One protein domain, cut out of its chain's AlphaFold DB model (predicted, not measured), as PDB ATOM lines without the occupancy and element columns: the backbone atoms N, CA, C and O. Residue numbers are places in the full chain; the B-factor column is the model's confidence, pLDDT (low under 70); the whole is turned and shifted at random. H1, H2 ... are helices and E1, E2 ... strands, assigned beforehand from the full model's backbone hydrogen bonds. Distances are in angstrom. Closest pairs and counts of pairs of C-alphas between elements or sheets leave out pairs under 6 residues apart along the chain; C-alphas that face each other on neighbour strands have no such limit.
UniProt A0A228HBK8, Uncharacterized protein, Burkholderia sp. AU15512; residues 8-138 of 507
ATOM      1  N   HIS A   8     191.162 185.183  68.396       74.94
ATOM      2  CA  HIS A   8     191.789 184.878  69.672       74.94
ATOM      3  C   HIS A   8     190.877 185.316  70.821       74.94
ATOM      4  O   HIS A   8     190.681 186.505  71.063       74.94
ATOM      5  N   ASN A   9     190.321 184.345  71.545       78.31
ATOM      6  CA  ASN A   9     189.448 184.604  72.686       78.31
ATOM      7  C   ASN A   9     190.264 184.487  73.977       78.31
ATOM      8  O   ASN A   9     190.776 183.409  74.281       78.31
ATOM      9  N   VAL A  10     190.368 185.575  74.744       82.44
ATOM     10  CA  VAL A  10     191.089 185.604  76.026       82.44
ATOM     11  C   VAL A  10     190.110 185.877  77.159       82.44
ATOM     12  O   VAL A  10     189.340 186.835  77.122       82.44
ATOM     13  N   CYS A  11     190.144 185.030  78.183       82.31
ATOM     14  CA  CYS A  11     189.347 185.213  79.390       82.31
ATOM     15  C   CYS A  11     190.121 186.003  80.449       82.31
ATOM     16  O   CYS A  11     191.283 185.695  80.708       82.31
ATOM     17  N   ILE A  12     189.446 186.951  81.096       85.38
ATOM     18  CA  ILE A  12     189.905 187.625  82.322       85.38
ATOM     19  C   ILE A  12     188.884 187.387  83.437       85.38
ATOM     20  O   ILE A  12     187.698 187.207  83.154       85.38
ATOM     21  N   ASP A  13     189.315 187.379  84.696       83.19
ATOM     22  CA  ASP A  13     188.419 187.234  85.850       83.19
ATOM     23  C   ASP A  13     188.092 188.582  86.503       83.19
ATOM     24  O   ASP A  13     186.976 188.778  86.993       83.19
ATOM     25  N   LEU A  14     189.047 189.516  86.509       86.44
ATOM     26  CA  LEU A  14     188.908 190.827  87.142       86.44
ATOM     27  C   LEU A  14     189.088 191.970  86.130       86.44
ATOM     28  O   LEU A  14     189.985 191.920  85.284       86.44
ATOM     29  N   PRO A  15     188.302 193.061  86.234       85.69
ATOM     30  CA  PRO A  15     188.552 194.263  85.447       85.69
ATOM     31  C   PRO A  15     189.958 194.819  85.722       85.69
ATOM     32  O   PRO A  15     190.380 194.921  86.875       85.69
ATOM     33  N   GLY A  16     190.676 195.198  84.664       82.00
ATOM     34  CA  GLY A  16     192.048 195.712  84.759       82.00
ATOM     35  C   GLY A  16     193.144 194.641  84.849       82.00
ATOM     36  O   GLY A  16     194.291 194.989  85.119       82.00
ATOM     37  N   GLU A  17     192.829 193.361  84.633       83.50
ATOM     38  CA  GLU A  17     193.848 192.342  84.344       83.50
ATOM     39  C   GLU A  17     194.512 192.587  82.977       83.50
ATOM     40  O   GLU A  17     193.874 193.040  82.025       83.50
ATOM     41  N   ALA A  18     195.809 192.286  82.881       81.50
ATOM     42  CA  ALA A  18     196.558 192.405  81.636       81.50
ATOM     43  C   ALA A  18     196.175 191.282  80.660       81.50
ATOM     44  O   ALA A  18     196.168 190.107  81.026       81.50
ATOM     45  N   VAL A  19     195.902 191.645  79.405       81.12
ATOM     46  CA  VAL A  19     195.546 190.703  78.338       81.12
ATOM     47  C   VAL A  19     196.752 190.480  77.432       81.12
ATOM     48  O   VAL A  19     197.210 191.402  76.763       81.12
ATOM     49  N   SER A  20     197.246 189.244  77.383       73.50
ATOM     50  CA  SER A  20     198.273 188.829  76.424       73.50
ATOM     51  C   SER A  20     197.612 188.368  75.127       73.50
ATOM     52  O   SER A  20     196.847 187.407  75.138       73.50
ATOM     53  N   CYS A  21     197.934 189.011  74.006       72.06
ATOM     54  CA  CYS A  21     197.471 188.627  72.672       72.06
ATOM     55  C   CYS A  21     198.652 188.405  71.716       72.06
ATOM     56  O   CYS A  21     199.773 188.848  71.972       72.06
ATOM     57  N   ARG A  22     198.408 187.716  70.596       70.62
ATOM     58  CA  ARG A  22     199.366 187.650  69.483       70.62
ATOM     59  C   ARG A  22     199.147 188.844  68.551       70.62
ATOM     60  O   ARG A  22     198.048 189.390  68.491       70.62
ATOM     61  N   ALA A  23     200.193 189.253  67.839       63.59
ATOM     62  CA  ALA A  23     200.049 190.233  66.768       63.59
ATOM     63  C   ALA A  23     199.149 189.671  65.650       63.59
ATOM     64  O   ALA A  23     199.125 188.460  65.429       63.59
ATOM     65  N   GLU A  24     198.431 190.557  64.954       68.19
ATOM     66  CA  GLU A  24     197.625 190.242  63.758       68.19
ATOM     67  C   GLU A  24     196.442 189.264  63.972       68.19
ATOM     68  O   GLU A  24     195.961 188.645  63.023       68.19
ATOM     69  N   THR A  25     195.918 189.152  65.202       70.12
ATOM     70  CA  THR A  25     194.695 188.378  65.517       70.12
ATOM     71  C   THR A  25     193.538 189.268  65.969       70.12
ATOM     72  O   THR A  25     193.757 190.172  66.777       70.12
ATOM     73  N   ASP A  26     192.306 188.947  65.562       76.12
ATOM     74  CA  ASP A  26     191.096 189.554  66.139       76.12
ATOM     75  C   ASP A  26     190.923 189.077  67.588       76.12
ATOM     76  O   ASP A  26     190.711 187.888  67.839       76.12
ATOM     77  N   LEU A  27     191.027 189.998  68.547       78.69
ATOM     78  CA  LEU A  27     191.003 189.707  69.980       78.69
ATOM     79  C   LEU A  27     189.604 189.926  70.575       78.69
ATOM     80  O   LEU A  27     189.127 191.057  70.637       78.69
ATOM     81  N   THR A  28     188.992 188.869  71.114       81.31
ATOM     82  CA  THR A  28     187.794 188.985  71.964       81.31
ATOM     83  C   THR A  28     188.183 188.778  73.423       81.31
ATOM     84  O   THR A  28     188.612 187.689  73.807       81.31
ATOM     85  N   VAL A  29     188.014 189.808  74.255       81.38
ATOM     86  CA  VAL A  29     188.238 189.718  75.707       81.38
ATOM     87  C   VAL A  29     186.921 189.413  76.409       81.38
ATOM     88  O   VAL A  29     185.937 190.129  76.228       81.38
ATOM     89  N   LEU A  30     186.895 188.355  77.217       82.94
ATOM     90  CA  LEU A  30     185.677 187.837  77.831       82.94
ATOM     91  C   LEU A  30     185.822 187.796  79.359       82.94
ATOM     92  O   LEU A  30     186.606 187.024  79.909       82.94
ATOM     93  N   LEU A  31     185.066 188.655  80.049       81.50
ATOM     94  CA  LEU A  31     185.064 188.734  81.512       81.50
ATOM     95  C   LEU A  31     184.252 187.574  82.107       81.50
ATOM     96  O   LEU A  31     183.032 187.497  81.932       81.50
ATOM     97  N   ARG A  32     184.928 186.676  82.824       83.25
ATOM     98  CA  ARG A  32     184.316 185.541  83.524       83.25
ATOM     99  C   ARG A  32     183.706 185.977  84.859       83.25
ATOM    100  O   ARG A  32     184.043 187.022  85.415       83.25
ATOM    101  N   LYS A  33     182.804 185.166  85.419       82.25
ATOM    102  CA  LYS A  33     182.301 185.391  86.783       82.25
ATOM    103  C   LYS A  33     183.407 185.127  87.817       82.25
ATOM    104  O   LYS A  33     183.907 184.006  87.931       82.25
ATOM    105  N   HIS A  34     183.736 186.168  88.576       82.25
ATOM    106  CA  HIS A  34     184.647 186.182  89.724       82.25
ATOM    107  C   HIS A  34     183.967 185.705  91.019       82.25
ATOM    108  O   HIS A  34     182.739 185.581  91.092       82.25
ATOM    109  N   ARG A  35     184.769 185.501  92.071       78.94
ATOM    110  CA  ARG A  35     184.285 185.249  93.433       78.94
ATOM    111  C   ARG A  35     184.139 186.565  94.195       78.94
ATOM    112  O   ARG A  35     185.100 187.324  94.287       78.94
ATOM    113  N   ASP A  36     182.973 186.812  94.784       79.44
ATOM    114  CA  ASP A  36     182.811 187.908  95.746       79.44
ATOM    115  C   ASP A  36     183.405 187.524  97.105       79.44
ATOM    116  O   ASP A  36     183.168 186.420  97.606       79.44
ATOM    117  N   VAL A  37     184.119 188.456  97.733       78.31
ATOM    118  CA  VAL A  37     184.508 188.380  99.143       78.31
ATOM    119  C   VAL A  37     183.989 189.615  99.867       78.31
ATOM    120  O   VAL A  37     184.194 190.738  99.409       78.31
ATOM    121  N   VAL A  38     183.314 189.403 100.995       78.75
ATOM    122  CA  VAL A  38     182.737 190.469 101.822       78.75
ATOM    123  C   VAL A  38     183.284 190.376 103.243       78.75
ATOM    124  O   VAL A  38     183.183 189.326 103.881       78.75
ATOM    125  N   PHE A  39     183.831 191.479 103.747       76.56
ATOM    126  CA  PHE A  39     184.219 191.640 105.146       76.56
ATOM    127  C   PHE A  39     183.186 192.521 105.863       76.56
ATOM    128  O   PHE A  39     182.979 193.664 105.459       76.56
ATOM    129  N   ASP A  40     182.574 192.003 106.932       76.75
ATOM    130  CA  ASP A  40     181.702 192.751 107.851       76.75
ATOM    131  C   ASP A  40     182.324 192.722 109.255       76.75
ATOM    132  O   ASP A  40     182.290 191.706 109.956       76.75
ATOM    133  N   ILE A  41     182.985 193.818 109.632       76.00
ATOM    134  CA  ILE A  41     183.814 193.892 110.839       76.00
ATOM    135  C   ILE A  41     183.269 194.987 111.760       76.00
ATOM    136  O   ILE A  41     183.244 196.164 111.396       76.00
ATOM    137  N   LYS A  42     182.842 194.577 112.960       80.00
ATOM    138  CA  LYS A  42     182.257 195.425 114.014       80.00
ATOM    139  C   LYS A  42     182.884 195.063 115.359       80.00
ATOM    140  O   LYS A  42     182.258 194.448 116.226       80.00
ATOM    141  N   LEU A  43     184.172 195.368 115.493       74.00
ATOM    142  CA  LEU A  43     184.961 195.087 116.695       74.00
ATOM    143  C   LEU A  43     185.186 196.352 117.527       74.00
ATOM    144  O   LEU A  43     185.116 196.298 118.756       74.00
ATOM    145  N   HIS A  44     185.459 197.478 116.864       78.06
ATOM    146  CA  HIS A  44     185.947 198.704 117.484       78.06
ATOM    147  C   HIS A  44     185.447 199.929 116.706       78.06
ATOM    148  O   HIS A  44     186.018 200.287 115.676       78.06
ATOM    149  N   ALA A  45     184.411 200.596 117.220       75.75
ATOM    150  CA  ALA A  45     183.796 201.750 116.565       75.75
ATOM    151  C   ALA A  45     184.835 202.816 116.160       75.75
ATOM    152  O   ALA A  45     185.686 203.213 116.955       75.75
ATOM    153  N   GLY A  46     184.771 203.270 114.905       76.56
ATOM    154  CA  GLY A  46     185.709 204.248 114.338       76.56
ATOM    155  C   GLY A  46     187.071 203.686 113.904       76.56
ATOM    156  O   GLY A  46     187.855 204.417 113.290       76.56
ATOM    157  N   ALA A  47     187.362 202.402 114.152       83.38
ATOM    158  CA  ALA A  47     188.570 201.765 113.639       83.38
ATOM    159  C   ALA A  47     188.601 201.742 112.102       83.38
ATOM    160  O   ALA A  47     187.594 201.909 111.413       83.38
ATOM    161  N   THR A  48     189.803 201.557 111.561       90.88
ATOM    162  CA  THR A  48     190.031 201.346 110.128       90.88
ATOM    163  C   THR A  48     190.729 200.010 109.954       90.88
ATOM    164  O   THR A  48     191.729 199.739 110.626       90.88
ATOM    165  N   TYR A  49     190.190 199.192 109.063       90.31
ATOM    166  CA  TYR A  49     190.730 197.894 108.704       90.31
ATOM    167  C   TYR A  49     191.366 197.952 107.325       90.31
ATOM    168  O   TYR A  49     190.926 198.709 106.460       90.31
ATOM    169  N   THR A  50     192.384 197.124 107.125       96.69
ATOM    170  CA  THR A  50     193.085 196.965 105.852       96.69
ATOM    171  C   THR A  50     192.975 195.512 105.411       96.69
ATOM    172  O   THR A  50     193.279 194.612 106.195       96.69
ATOM    173  N   VAL A  51     192.578 195.273 104.161       95.56
ATOM    174  CA  VAL A  51     192.706 193.962 103.509       95.56
ATOM    175  C   VAL A  51     193.916 194.013 102.589       95.56
ATOM    176  O   VAL A  51     193.964 194.854 101.694       95.56
ATOM    177  N   THR A  52     194.875 193.109 102.786       95.75
ATOM    178  CA  THR A  52     196.042 192.932 101.904       95.75
ATOM    179  C   THR A  52     196.123 191.506 101.378       95.75
ATOM    180  O   THR A  52     195.835 190.574 102.123       95.75
ATOM    181  N   THR A  53     196.581 191.309 100.145       93.94
ATOM    182  CA  THR A  53     196.938 189.975  99.620       93.94
ATOM    183  C   THR A  53     198.389 189.589  99.946       93.94
ATOM    184  O   THR A  53     199.239 190.457 100.145       93.94
ATOM    185  N   THR A  54     198.702 188.289  99.973       90.62
ATOM    186  CA  THR A  54     200.084 187.779 100.085       90.62
ATOM    187  C   THR A  54     200.904 187.903  98.799       90.62
ATOM    188  O   THR A  54     202.128 187.815  98.868       90.62
ATOM    189  N   HIS A  55     200.269 188.056  97.631       89.88
ATOM    190  CA  HIS A  55     200.945 188.062  96.323       89.88
ATOM    191  C   HIS A  55     200.494 189.234  95.425       89.88
ATOM    192  O   HIS A  55     199.976 189.004  94.333       89.88
ATOM    193  N   PRO A  56     200.684 190.499  95.851       88.12
ATOM    194  CA  PRO A  56     200.201 191.676  95.116       88.12
ATOM    195  C   PRO A  56     200.891 191.867  93.756       88.12
ATOM    196  O   PRO A  56     200.337 192.509  92.862       88.12
ATOM    197  N   ASP A  57     202.077 191.284  93.594       87.38
ATOM    198  CA  ASP A  57     202.898 191.353  92.383       87.38
ATOM    199  C   ASP A  57     202.448 190.360  91.295       87.38
ATOM    200  O   ASP A  57     202.868 190.463  90.145       87.38
ATOM    201  N   ARG A  58     201.587 189.387  91.637       85.12
ATOM    202  CA  ARG A  58     201.040 188.403  90.688       85.12
ATOM    203  C   ARG A  58     199.676 188.864  90.172       85.12
ATOM    204  O   ARG A  58     198.839 189.228  90.996       85.12
ATOM    205  N   PRO A  59     199.376 188.761  88.862       81.69
ATOM    206  CA  PRO A  59     198.041 189.062  88.335       81.69
ATOM    207  C   PRO A  59     196.930 188.279  89.054       81.69
ATOM    208  O   PRO A  59     195.959 188.868  89.516       81.69
ATOM    209  N   THR A  60     197.142 186.975  89.253       85.75
ATOM    210  CA  THR A  60     196.249 186.053  89.977       85.75
ATOM    211  C   THR A  60     196.218 186.270  91.491       85.75
ATOM    212  O   THR A  60     195.335 185.740  92.158       85.75
ATOM    213  N   GLY A  61     197.158 187.025  92.063       87.62
ATOM    214  CA  GLY A  61     197.217 187.294  93.502       87.62
ATOM    215  C   GLY A  61     196.539 188.595  93.928       87.62
ATOM    216  O   GLY A  61     196.440 188.859  95.124       87.62
ATOM    217  N   ARG A  62     196.066 189.422  92.989       92.31
ATOM    218  CA  ARG A  62     195.395 190.704  93.267       92.31
ATOM    219  C   ARG A  62     193.879 190.544  93.387       92.31
ATOM    220  O   ARG A  62     193.316 189.488  93.101       92.31
ATOM    221  N   PHE A  63     193.212 191.606  93.826       93.81
ATOM    222  CA  PHE A  63     191.758 191.671  93.934       93.81
ATOM    223  C   PHE A  63     191.220 192.988  93.372       93.81
ATOM    224  O   PHE A  63     191.899 194.013  93.385       93.81
ATOM    225  N   TYR A  64     189.985 192.982  92.884       92.19
ATOM    226  CA  TYR A  64     189.303 194.192  92.447       92.19
ATOM    227  C   TYR A  64     188.525 194.799  93.615       92.19
ATOM    228  O   TYR A  64     187.603 194.185  94.153       92.19
ATOM    229  N   ASP A  65     188.905 196.006  94.013       90.94
ATOM    230  CA  ASP A  65     188.164 196.811  94.975       90.94
ATOM    231  C   ASP A  65     186.941 197.422  94.280       90.94
ATOM    232  O   ASP A  65     187.082 198.262  93.387       90.94
ATOM    233  N   THR A  66     185.738 197.013  94.690       85.06
ATOM    234  CA  THR A  66     184.483 197.454  94.060       85.06
ATOM    235  C   THR A  66     184.160 198.927  94.326       85.06
ATOM    236  O   THR A  66     183.539 199.582  93.488       85.06
ATOM    237  N   LYS A  67     184.625 199.471  95.459       84.31
ATOM    238  CA  LYS A  67     184.394 200.857  95.887       84.31
ATOM    239  C   LYS A  67     185.357 201.820  95.196       84.31
ATOM    240  O   LYS A  67     184.938 202.871  94.721       84.31
ATOM    241  N   ARG A  68     186.642 201.455  95.110       90.12
ATOM    242  CA  ARG A  68     187.689 202.228  94.411       90.12
ATOM    243  C   ARG A  68     187.772 201.925  92.910       90.12
ATOM    244  O   ARG A  68     188.499 202.617  92.204       90.12
ATOM    245  N   LYS A  69     187.041 200.913  92.430       90.75
ATOM    246  CA  LYS A  69     186.996 200.436  91.035       90.75
ATOM    247  C   LYS A  69     188.369 200.074  90.450       90.75
ATOM    248  O   LYS A  69     188.612 200.273  89.261       90.75
ATOM    249  N   VAL A  70     189.269 199.535  91.276       92.38
ATOM    250  CA  VAL A  70     190.678 199.299  90.920       92.38
ATOM    251  C   VAL A  70     191.131 197.883  91.272       92.38
ATOM    252  O   VAL A  70     190.845 197.375  92.355       92.38
ATOM    253  N   ASN A  71     191.886 197.257  90.368       91.88
ATOM    254  CA  ASN A  71     192.612 196.019  90.643       91.88
ATOM    255  C   ASN A  71     193.857 196.346  91.493       91.88
ATOM    256  O   ASN A  71     194.763 197.045  91.035       91.88
ATOM    257  N   THR A  72     193.898 195.878  92.738       94.31
ATOM    258  CA  THR A  72     194.857 196.277  93.779       94.31
ATOM    259  C   THR A  72     195.289 195.082  94.637       94.31
ATOM    260  O   THR A  72     194.648 194.034  94.657       94.31
ATOM    261  N   GLY A  73     196.404 195.237  95.353       94.19
ATOM    262  CA  GLY A  73     196.817 194.319  96.419       94.19
ATOM    263  C   GLY A  73     196.353 194.741  97.819       94.19
ATOM    264  O   GLY A  73     196.482 193.956  98.758       94.19
ATOM    265  N   GLU A  74     195.836 195.966  97.964       95.69
ATOM    266  CA  GLU A  74     195.429 196.559  99.243       95.69
ATOM    267  C   GLU A  74     194.174 197.445  99.118       95.69
ATOM    268  O   GLU A  74     194.035 198.227  98.167       95.69
ATOM    269  N   THR A  75     193.287 197.355 100.117       95.88
ATOM    270  CA  THR A  75     192.174 198.291 100.355       95.88
ATOM    271  C   THR A  75     191.934 198.528 101.850       95.88
ATOM    272  O   THR A  75     192.364 197.732 102.687       95.88
ATOM    273  N   THR A  76     191.246 199.622 102.186       95.38
ATOM    274  CA  THR A  76     190.906 200.030 103.554       95.38
ATOM    275  C   THR A  76     189.430 200.402 103.697       95.38
ATOM    276  O   THR A  76     188.822 200.966 102.787       95.38
ATOM    277  N   PHE A  77     188.851 200.099 104.859       89.62
ATOM    278  CA  PHE A  77     187.441 200.348 105.182       89.62
ATOM    279  C   PHE A  77     187.248 200.657 106.673       89.62
ATOM    280  O   PHE A  77     188.142 200.403 107.486       89.62
ATOM    281  N   LYS A  78     186.108 201.248 107.046       90.25
ATOM    282  CA  LYS A  78     185.797 201.600 108.445       90.25
ATOM    283  C   LYS A  78     185.089 200.469 109.199       90.25
ATOM    284  O   LYS A  78     184.446 199.615 108.606       90.25
ATOM    285  N   ASP A  79     185.189 200.471 110.526       78.81
ATOM    286  CA  ASP A  79     184.376 199.592 111.378       78.81
ATOM    287  C   ASP A  79     182.880 199.877 111.187       78.81
ATOM    288  O   ASP A  79     182.463 201.036 111.149       78.81
ATOM    289  N   GLY A  80     182.088 198.818 111.001       68.88
ATOM    290  CA  GLY A  80     180.686 198.906 110.589       68.88
ATOM    291  C   GLY A  80     180.447 199.112 109.089       68.88
ATOM    292  O   GLY A  80     179.304 198.997 108.653       68.88
ATOM    293  N   GLU A  81     181.489 199.365 108.293       77.38
ATOM    294  CA  GLU A  81     181.402 199.420 106.835       77.38
ATOM    295  C   GLU A  81     181.629 198.029 106.223       77.38
ATOM    296  O   GLU A  81     182.538 197.300 106.617       77.38
ATOM    297  N   SER A  82     180.824 197.669 105.219       74.75
ATOM    298  CA  SER A  82     181.036 196.451 104.434       74.75
ATOM    299  C   SER A  82     182.130 196.674 103.387       74.75
ATOM    300  O   SER A  82     181.999 197.547 102.525       74.75
ATOM    301  N   CYS A  83     183.197 195.875 103.427       78.12
ATOM    302  CA  CYS A  83     184.217 195.862 102.378       78.12
ATOM    303  C   CYS A  83     183.953 194.713 101.406       78.12
ATOM    304  O   CYS A  83     184.120 193.541 101.750       78.12
ATOM    305  N   HIS A  84     183.550 195.058 100.183       87.00
ATOM    306  CA  HIS A  84     183.273 194.116  99.100       87.00
ATOM    307  C   HIS A  84     184.386 194.175  98.052       87.00
ATOM    308  O   HIS A  84     184.614 195.213  97.426       87.00
ATOM    309  N   ILE A  85     185.067 193.053  97.847       88.00
ATOM    310  CA  ILE A  85     186.099 192.887  96.820       88.00
ATOM    311  C   ILE A  85     185.781 191.680  95.936       88.00
ATOM    312  O   ILE A  85     185.080 190.754  96.351       88.00
ATOM    313  N   TRP A  86     186.325 191.668  94.724       90.62
ATOM    314  CA  TRP A  86     186.268 190.515  93.828       90.62
ATOM    315  C   TRP A  86     187.646 189.882  93.690       90.62
ATOM    316  O   TRP A  86     188.644 190.587  93.544       90.62
ATOM    317  N   ILE A  87     187.695 188.554  93.692       90.12
ATOM    318  CA  ILE A  87     188.915 187.789  93.433       90.12
ATOM    319  C   ILE A  87     188.712 186.832  92.261       90.12
ATOM    320  O   ILE A  87     187.601 186.346  92.021       90.12
ATOM    321  N   GLY A  88     189.796 186.573  91.528       87.00
ATOM    322  CA  GLY A  88     189.779 185.657  90.394       87.00
ATOM    323  C   GLY A  88     189.385 184.232  90.788       87.00
ATOM    324  O   GLY A  88     189.480 183.836  91.953       87.00
ATOM    325  N   ARG A  89     188.952 183.434  89.808       83.19
ATOM    326  CA  ARG A  89     188.628 182.011  90.012       83.19
ATOM    327  C   ARG A  89     189.851 181.244  90.508       83.19
ATOM    328  O   ARG A  89     189.739 180.421  91.411       83.19
ATOM    329  N   ASN A  90     191.009 181.602  89.957       83.38
ATOM    330  CA  ASN A  90     192.315 181.024  90.251       83.38
ATOM    331  C   ASN A  90     193.129 181.915  91.211       83.38
ATOM    332  O   ASN A  90     194.331 182.079  91.019       83.38
ATOM    333  N   PHE A  91     192.483 182.544  92.202       87.62
ATOM    334  CA  PHE A  91     193.165 183.467  93.113       87.62
ATOM    335  C   PHE A  91     194.312 182.789  93.881       87.62
ATOM    336  O   PHE A  91     194.110 181.816  94.614       87.62
ATOM    337  N   GLU A  92     195.516 183.344  93.752       86.00
ATOM    338  CA  GLU A  92     196.738 182.828  94.365       86.00
ATOM    339  C   GLU A  92     197.073 183.545  95.674       86.00
ATOM    340  O   GLU A  92     197.454 184.716  95.693       86.00
ATOM    341  N   GLY A  93     197.046 182.795  96.777       86.00
ATOM    342  CA  GLY A  93     197.532 183.250  98.076       86.00
ATOM    343  C   GLY A  93     196.439 183.351  99.134       86.00
ATOM    344  O   GLY A  93     195.510 182.542  99.182       86.00
ATOM    345  N   SER A  94     196.593 184.317 100.037       88.25
ATOM    346  CA  SER A  94     195.663 184.565 101.143       88.25
ATOM    347  C   SER A  94     195.296 186.039 101.236       88.25
ATOM    348  O   SER A  94     196.147 186.906 101.041       88.25
ATOM    349  N   LEU A  95     194.048 186.320 101.611       87.25
ATOM    350  CA  LEU A  95     193.658 187.649 102.075       87.25
ATOM    351  C   LEU A  95     194.027 187.783 103.555       87.25
ATOM    352  O   LEU A  95     193.775 186.878 104.345       87.25
ATOM    353  N   ILE A  96     194.611 188.908 103.944       90.81
ATOM    354  CA  ILE A  96     195.017 189.214 105.315       90.81
ATOM    355  C   ILE A  96     194.228 190.438 105.766       90.81
ATOM    356  O   ILE A  96     194.367 191.509 105.180       90.81
ATOM    357  N   LEU A  97     193.430 190.281 106.821       88.56
ATOM    358  CA  LEU A  97     192.733 191.378 107.484       88.56
ATOM    359  C   LEU A  97     193.620 191.939 108.599       88.56
ATOM    360  O   LEU A  97     194.098 191.184 109.451       88.56
ATOM    361  N   LYS A  98     193.813 193.257 108.618       87.25
ATOM    362  CA  LYS A  98     194.613 193.977 109.619       87.25
ATOM    363  C   LYS A  98     193.831 195.133 110.236       87.25
ATOM    364  O   LYS A  98     192.967 195.716 109.591       87.25
ATOM    365  N   GLN A  99     194.197 195.503 111.458       87.62
ATOM    366  CA  GLN A  99     193.826 196.752 112.122       87.62
ATOM    367  C   GLN A  99     195.126 197.472 112.497       87.62
ATOM    368  O   GLN A  99     195.828 197.066 113.429       87.62
ATOM    369  N   GLY A 100     195.506 198.491 111.723       86.62
ATOM    370  CA  GLY A 100     196.868 199.030 111.774       86.62
ATOM    371  C   GLY A 100     197.902 197.927 111.502       86.62
ATOM    372  O   GLY A 100     197.816 197.230 110.495       86.62
ATOM    373  N   GLN A 101     198.848 197.730 112.424       86.31
ATOM    374  CA  GLN A 101     199.866 196.669 112.325       86.31
ATOM    375  C   GLN A 101     199.395 195.291 112.828       86.31
ATOM    376  O   GLN A 101     200.066 194.286 112.598       86.31
ATOM    377  N   LYS A 102     198.246 195.202 113.515       85.94
ATOM    378  CA  LYS A 102     197.748 193.939 114.075       85.94
ATOM    379  C   LYS A 102     197.024 193.129 113.001       85.94
ATOM    380  O   LYS A 102     195.988 193.562 112.504       85.94
ATOM    381  N   VAL A 103     197.514 191.929 112.690       86.69
ATOM    382  CA  VAL A 103     196.767 190.956 111.875       86.69
ATOM    383  C   VAL A 103     195.599 190.405 112.698       86.69
ATOM    384  O   VAL A 103     195.796 189.910 113.806       86.69
ATOM    385  N   LEU A 104     194.384 190.502 112.156       77.94
ATOM    386  CA  LEU A 104     193.157 189.955 112.742       77.94
ATOM    387  C   LEU A 104     192.791 188.586 112.158       77.94
ATOM    388  O   LEU A 104     192.189 187.767 112.847       77.94
ATOM    389  N   GLY A 105     193.161 188.324 110.903       76.38
ATOM    390  CA  GLY A 105     192.896 187.050 110.244       76.38
ATOM    391  C   GLY A 105     193.682 186.879 108.949       76.38
ATOM    392  O   GLY A 105     194.044 187.857 108.294       76.38
ATOM    393  N   CYS A 106     193.944 185.624 108.586       83.81
ATOM    394  CA  CYS A 106     194.575 185.228 107.332       83.81
ATOM    395  C   CYS A 106     193.721 184.132 106.684       83.81
ATOM    396  O   CYS A 106     193.437 183.109 107.307       83.81
ATOM    397  N   TYR A 107     193.283 184.375 105.452       81.88
ATOM    398  CA  TYR A 107     192.218 183.645 104.769       81.88
ATOM    399  C   TYR A 107     192.767 183.015 103.479       81.88
ATOM    400  O   TYR A 107     192.767 183.664 102.427       81.88
ATOM    401  N   PRO A 108     193.285 181.771 103.540       80.75
ATOM    402  CA  PRO A 108     193.805 181.057 102.378       80.75
ATOM    403  C   PRO A 108     192.650 180.578 101.493       80.75
ATOM    404  O   PRO A 108     192.078 179.510 101.716       80.75
ATOM    405  N   ILE A 109     192.317 181.370 100.474       78.75
ATOM    406  CA  ILE A 109     191.111 181.220  99.644       78.75
ATOM    407  C   ILE A 109     190.973 179.811  99.063       78.75
ATOM    408  O   ILE A 109     189.925 179.188  99.222       78.75
ATOM    409  N   ALA A 110     192.043 179.264  98.483       70.94
ATOM    410  CA  ALA A 110     192.044 177.922  97.894       70.94
ATOM    411  C   ALA A 110     191.728 176.791  98.900       70.94
ATOM    412  O   ALA A 110     191.320 175.709  98.496       70.94
ATOM    413  N   LYS A 111     191.898 177.025 100.212       69.75
ATOM    414  CA  LYS A 111     191.516 176.078 101.280       69.75
ATOM    415  C   LYS A 111     190.106 176.327 101.826       69.75
ATOM    416  O   LYS A 111     189.560 175.461 102.504       69.75
ATOM    417  N   MET A 112     189.545 177.510 101.580       61.12
ATOM    418  CA  MET A 112     188.188 177.893 101.980       61.12
ATOM    419  C   MET A 112     187.149 177.563 100.902       61.12
ATOM    420  O   MET A 112     185.952 177.537 101.196       61.12
ATOM    421  N   ASP A 113     187.583 177.281  99.672       61.41
ATOM    422  CA  ASP A 113     186.695 176.803  98.623       61.41
ATOM    423  C   ASP A 113     186.304 175.333  98.830       61.41
ATOM    424  O   ASP A 113     187.041 174.404  98.510       61.41
ATOM    425  N   CYS A 114     185.107 175.121  99.374       47.84
ATOM    426  CA  CYS A 114     184.521 173.790  99.536       47.84
ATOM    427  C   CYS A 114     183.828 173.274  98.259       47.84
ATOM    428  O   CYS A 114     183.329 172.144  98.254       47.84
ATOM    429  N   THR A 115     183.743 174.091  97.204       50.66
ATOM    430  CA  THR A 115     183.369 173.629  95.860       50.66
ATOM    431  C   THR A 115     184.624 173.119  95.146       50.66
ATOM    432  O   THR A 115     185.731 173.518  95.491       50.66
ATOM    433  N   LYS A 116     184.501 172.177  94.201       53.31
ATOM    434  CA  LYS A 116     185.667 171.528  93.556       53.31
ATOM    435  C   LYS A 116     186.321 172.420  92.478       53.31
ATOM    436  O   LYS A 116     186.706 171.916  91.428       53.31
ATOM    437  N   GLY A 117     186.408 173.725  92.731       54.03
ATOM    438  CA  GLY A 117     186.634 174.755  91.720       54.03
ATOM    439  C   GLY A 117     185.391 175.040  90.868       54.03
ATOM    440  O   GLY A 117     184.345 174.405  91.026       54.03
ATOM    441  N   CYS A 118     185.536 176.000  89.956       62.34
ATOM    442  CA  CYS A 118     184.587 176.258  88.872       62.34
ATOM    443  C   CYS A 118     185.013 175.531  87.597       62.34
ATOM    444  O   CYS A 118     186.187 175.224  87.398       62.34
ATOM    445  N   THR A 119     184.047 175.310  86.715       69.62
ATOM    446  CA  THR A 119     184.275 174.913  85.325       69.62
ATOM    447  C   THR A 119     184.868 176.066  84.505       69.62
ATOM    448  O   THR A 119     184.882 177.227  84.931       69.62
ATOM    449  N   ASP A 120     185.329 175.760  83.292       69.81
ATOM    450  CA  ASP A 120     185.839 176.766  82.356       69.81
ATOM    451  C   ASP A 120     184.744 177.671  81.756       69.81
ATOM    452  O   ASP A 120     185.078 178.691  81.153       69.81
ATOM    453  N   ASP A 121     183.449 177.370  81.955       77.38
ATOM    454  CA  ASP A 121     182.341 178.217  81.484       77.38
ATOM    455  C   ASP A 121     182.451 179.625  82.103       77.38
ATOM    456  O   ASP A 121     182.396 179.762  83.332       77.38
ATOM    457  N   PRO A 122     182.568 180.706  81.305       72.69
ATOM    458  CA  PRO A 122     182.587 182.084  81.796       72.69
ATOM    459  C   PRO A 122     181.397 182.493  82.675       72.69
ATOM    460  O   PRO A 122     181.521 183.447  83.447       72.69
ATOM    461  N   LYS A 123     180.261 181.793  82.586       76.69
ATOM    462  CA  LYS A 123     179.045 182.052  83.371       76.69
ATOM    463  C   LYS A 123     179.042 181.374  84.743       76.69
ATOM    464  O   LYS A 123     178.345 181.863  85.631       76.69
ATOM    465  N   ASP A 124     179.819 180.308  84.935       69.06
ATOM    466  CA  ASP A 124     179.910 179.579  86.207       69.06
ATOM    467  C   ASP A 124     180.454 180.493  87.319       69.06
ATOM    468  O   ASP A 124     181.554 181.040  87.207       69.06
ATOM    469  N   LYS A 125     179.671 180.733  88.375       74.88
ATOM    470  CA  LYS A 125     180.025 181.708  89.412       74.88
ATOM    471  C   LYS A 125     180.566 181.010  90.667       74.88
ATOM    472  O   LYS A 125     179.809 180.290  91.318       74.88
ATOM    473  N   PRO A 126     181.817 181.292  91.081       66.56
ATOM    474  CA  PRO A 126     182.360 180.756  92.321       66.56
ATOM    475  C   PRO A 126     181.542 181.168  93.548       66.56
ATOM    476  O   PRO A 126     181.088 182.310  93.655       66.56
ATOM    477  N   ALA A 127     181.413 180.258  94.515       61.81
ATOM    478  CA  ALA A 127     180.692 180.525  95.757       61.81
ATOM    479  C   ALA A 127     181.349 181.679  96.550       61.81
ATOM    480  O   ALA A 127     182.558 181.622  96.807       61.81
ATOM    481  N   PRO A 128     180.592 182.711  96.963       67.75
ATOM    482  CA  PRO A 128     181.150 183.877  97.640       67.75
ATOM    483  C   PRO A 128     181.651 183.543  99.051       67.75
ATOM    484  O   PRO A 128     181.181 182.598  99.688       67.75
ATOM    485  N   LEU A 129     182.592 184.341  99.553       61.06
ATOM    486  CA  LEU A 129     183.153 184.211 100.899       61.06
ATOM    487  C   LEU A 129     182.737 185.400 101.767       61.06
ATOM    488  O   LEU A 129     182.828 186.549 101.344       61.06
ATOM    489  N   LEU A 130     182.297 185.120 102.993       58.72
ATOM    490  CA  LEU A 130     181.947 186.140 103.978       58.72
ATOM    491  C   LEU A 130     182.835 185.980 105.210       58.72
ATOM    492  O   LEU A 130     182.989 184.876 105.735       58.72
ATOM    493  N   ILE A 131     183.414 187.088 105.660       70.81
ATOM    494  CA  ILE A 131     184.320 187.167 106.802       70.81
ATOM    495  C   ILE A 131     183.701 188.149 107.795       70.81
ATOM    496  O   ILE A 131     183.696 189.355 107.567       70.81
ATOM    497  N   VAL A 132     183.141 187.612 108.880       74.31
ATOM    498  CA  VAL A 132     182.371 188.377 109.871       74.31
ATOM    499  C   VAL A 132     183.065 188.303 111.224       74.31
ATOM    500  O   VAL A 132     183.320 187.204 111.717       74.31
ATOM    501  N   LEU A 133     183.367 189.454 111.831       64.75
ATOM    502  CA  LEU A 133     183.995 189.548 113.155       64.75
ATOM    503  C   LEU A 133     183.307 190.642 113.983       64.75
ATOM    504  O   LEU A 133     183.475 191.829 113.710       64.75
ATOM    505  N   HIS A 134     182.545 190.242 115.005       75.38
ATOM    506  CA  HIS A 134     181.782 191.138 115.885       75.38
ATOM    507  C   HIS A 134     182.203 190.979 117.353       75.38
ATOM    508  O   HIS A 134     182.503 189.868 117.791       75.38
ATOM    509  N   ASN A 135     182.206 192.072 118.123       57.06
ATOM    510  CA  ASN A 135     182.635 192.032 119.523       57.06
ATOM    511  C   ASN A 135     181.592 191.360 120.446       57.06
ATOM    512  O   ASN A 135     180.378 191.433 120.231       57.06
ATOM    513  N   SER A 136     182.065 190.647 121.468       48.94
ATOM    514  CA  SER A 136     181.295 189.591 122.131       48.94
ATOM    515  C   SER A 136     180.437 190.068 123.310       48.94
ATOM    516  O   SER A 136     180.723 189.764 124.463       48.94
ATOM    517  N   GLN A 137     179.323 190.732 123.000       44.91
ATOM    518  CA  GLN A 137     178.087 190.608 123.792       44.91
ATOM    519  C   GLN A 137     176.989 189.990 122.920       44.91
ATOM    520  O   GLN A 137     176.506 188.903 123.223       44.91
ATOM    521  N   SER A 138     176.722 190.584 121.752       37.28
ATOM    522  CA  SER A 138     175.756 190.072 120.764       37.28
ATOM    523  C   SER A 138     176.179 188.748 120.109       37.28
ATOM    524  O   SER A 138     175.335 187.971 119.673       37.28
TER     525      SER A 138
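What this domain is: This is residues 8 to 138 of the 507 residues of an uncharacterized protein of Burkholderia sp. AU15512 (UniProt A0A228HBK8). Two twisted sheets stand face to face as a sandwich, and a narrow arm of two parallel strands, E1 and E2, extends the domain lengthwise beyond one end of it. One layer is E6 E5 E8 E3 E11, the other is E7 E4 E9 E10; their best planes are 29 degrees apart, and the short helix H1 follows E10 directly, on neither sheet. The printed part has 131 residues with eleven named strands and one named helix, in the order E1 to E10, H1, E11; the class is mostly strand, though under half of the residues, 65, are in named elements. The five-strand sheet is mixed, with E3 and E11 parallel, and the four-strand sheet is antiparallel throughout. The whole is compact, with a radius of gyration of the C-alphas of 16.2 A, yet it spans 61 by 27 by 21 A, with the arm E1 and E2 adding to its length.

Where its parts are: E1, residues 8 to 12, begins at C-alpha 8, (191.789, 184.878, 69.672), and measures 13.1 A. E2, residues 26 to 31, measures 16.5 A. E3, residues 35 to 42, is the longest strand by residues and measures 23.0 A, from (184.285, 185.249, 93.433) to (182.257, 195.425, 114.014). E4 is residues 48 to 53, 17.0 A; E5 is residues 63 to 65; E6 is residues 70 to 72; E7 is residues 74 to 78, 14.2 A. E8, residues 82 to 87, measures 16.1 A, E9, residues 94 to 99, 16.5 A, and E10, residues 102 to 108, 17.8 A. H1 is residues 109 to 112, and E11, residues 129 to 134, measures 16.6 A and ends at C-alpha 134, (181.782, 191.138, 115.885).

How they stand to each other: In the sandwich, two sheets face to face, 43 pairs of C-alphas are within 10 A, the facing parts are 8.4 A centre to centre, and the strands of one sheet are at 11 degrees to those of the other. In the five-strand sheet the edge strands are E6 and E11. E5 and E6 form a hairpin, with N 72 and O 63 at 2.8 A, within hydrogen-bond range. E5 and E8 are antiparallel, with N 64 and O 86 at 2.8 A. E8 and E3 are antiparallel at 156 degrees, with N 37 and O 85 at 2.8 A. E3 and E11 are parallel at 2 degrees, with N 40 and O 131 at 2.9 A. In the other sheet the edge strands are E7 and E10. E7 and E4 are antiparallel, with N 49 and O 77 at 2.9 A. E4 and E9 are antiparallel, with N 96 and O 52 at 2.8 A, and E9 and E10 form a hairpin, with N 107 and O 95 at 2.8 A. Between the sheets, the closest C-alphas of E7 and E8 are those of Phe 77 and Cys 83, 6.2 A apart, while E10 and E11 are near each other, with 5 pairs of C-alphas within 10 A. E1 and E2 are parallel at 23 degrees, with N 10 and O 28 at 2.9 A; both are apart from E8, for instance. H1 is too short for any O i to N i+4 pair, and its one O i to N i+3 pair is within range.

The domain as a whole: The two C-alphas farthest apart, those of Glu 24 and Gln 137, are 63.1 A from each other. The printed part has no cut. The long links are E1 to E2, residues 13 to 25, and H1 to E11, residues 113 to 128. The mean pLDDT of the printed part is 79.4; 24 residues are under 70, among them residues 111 to 120, 126 to 130 and 135 to 138.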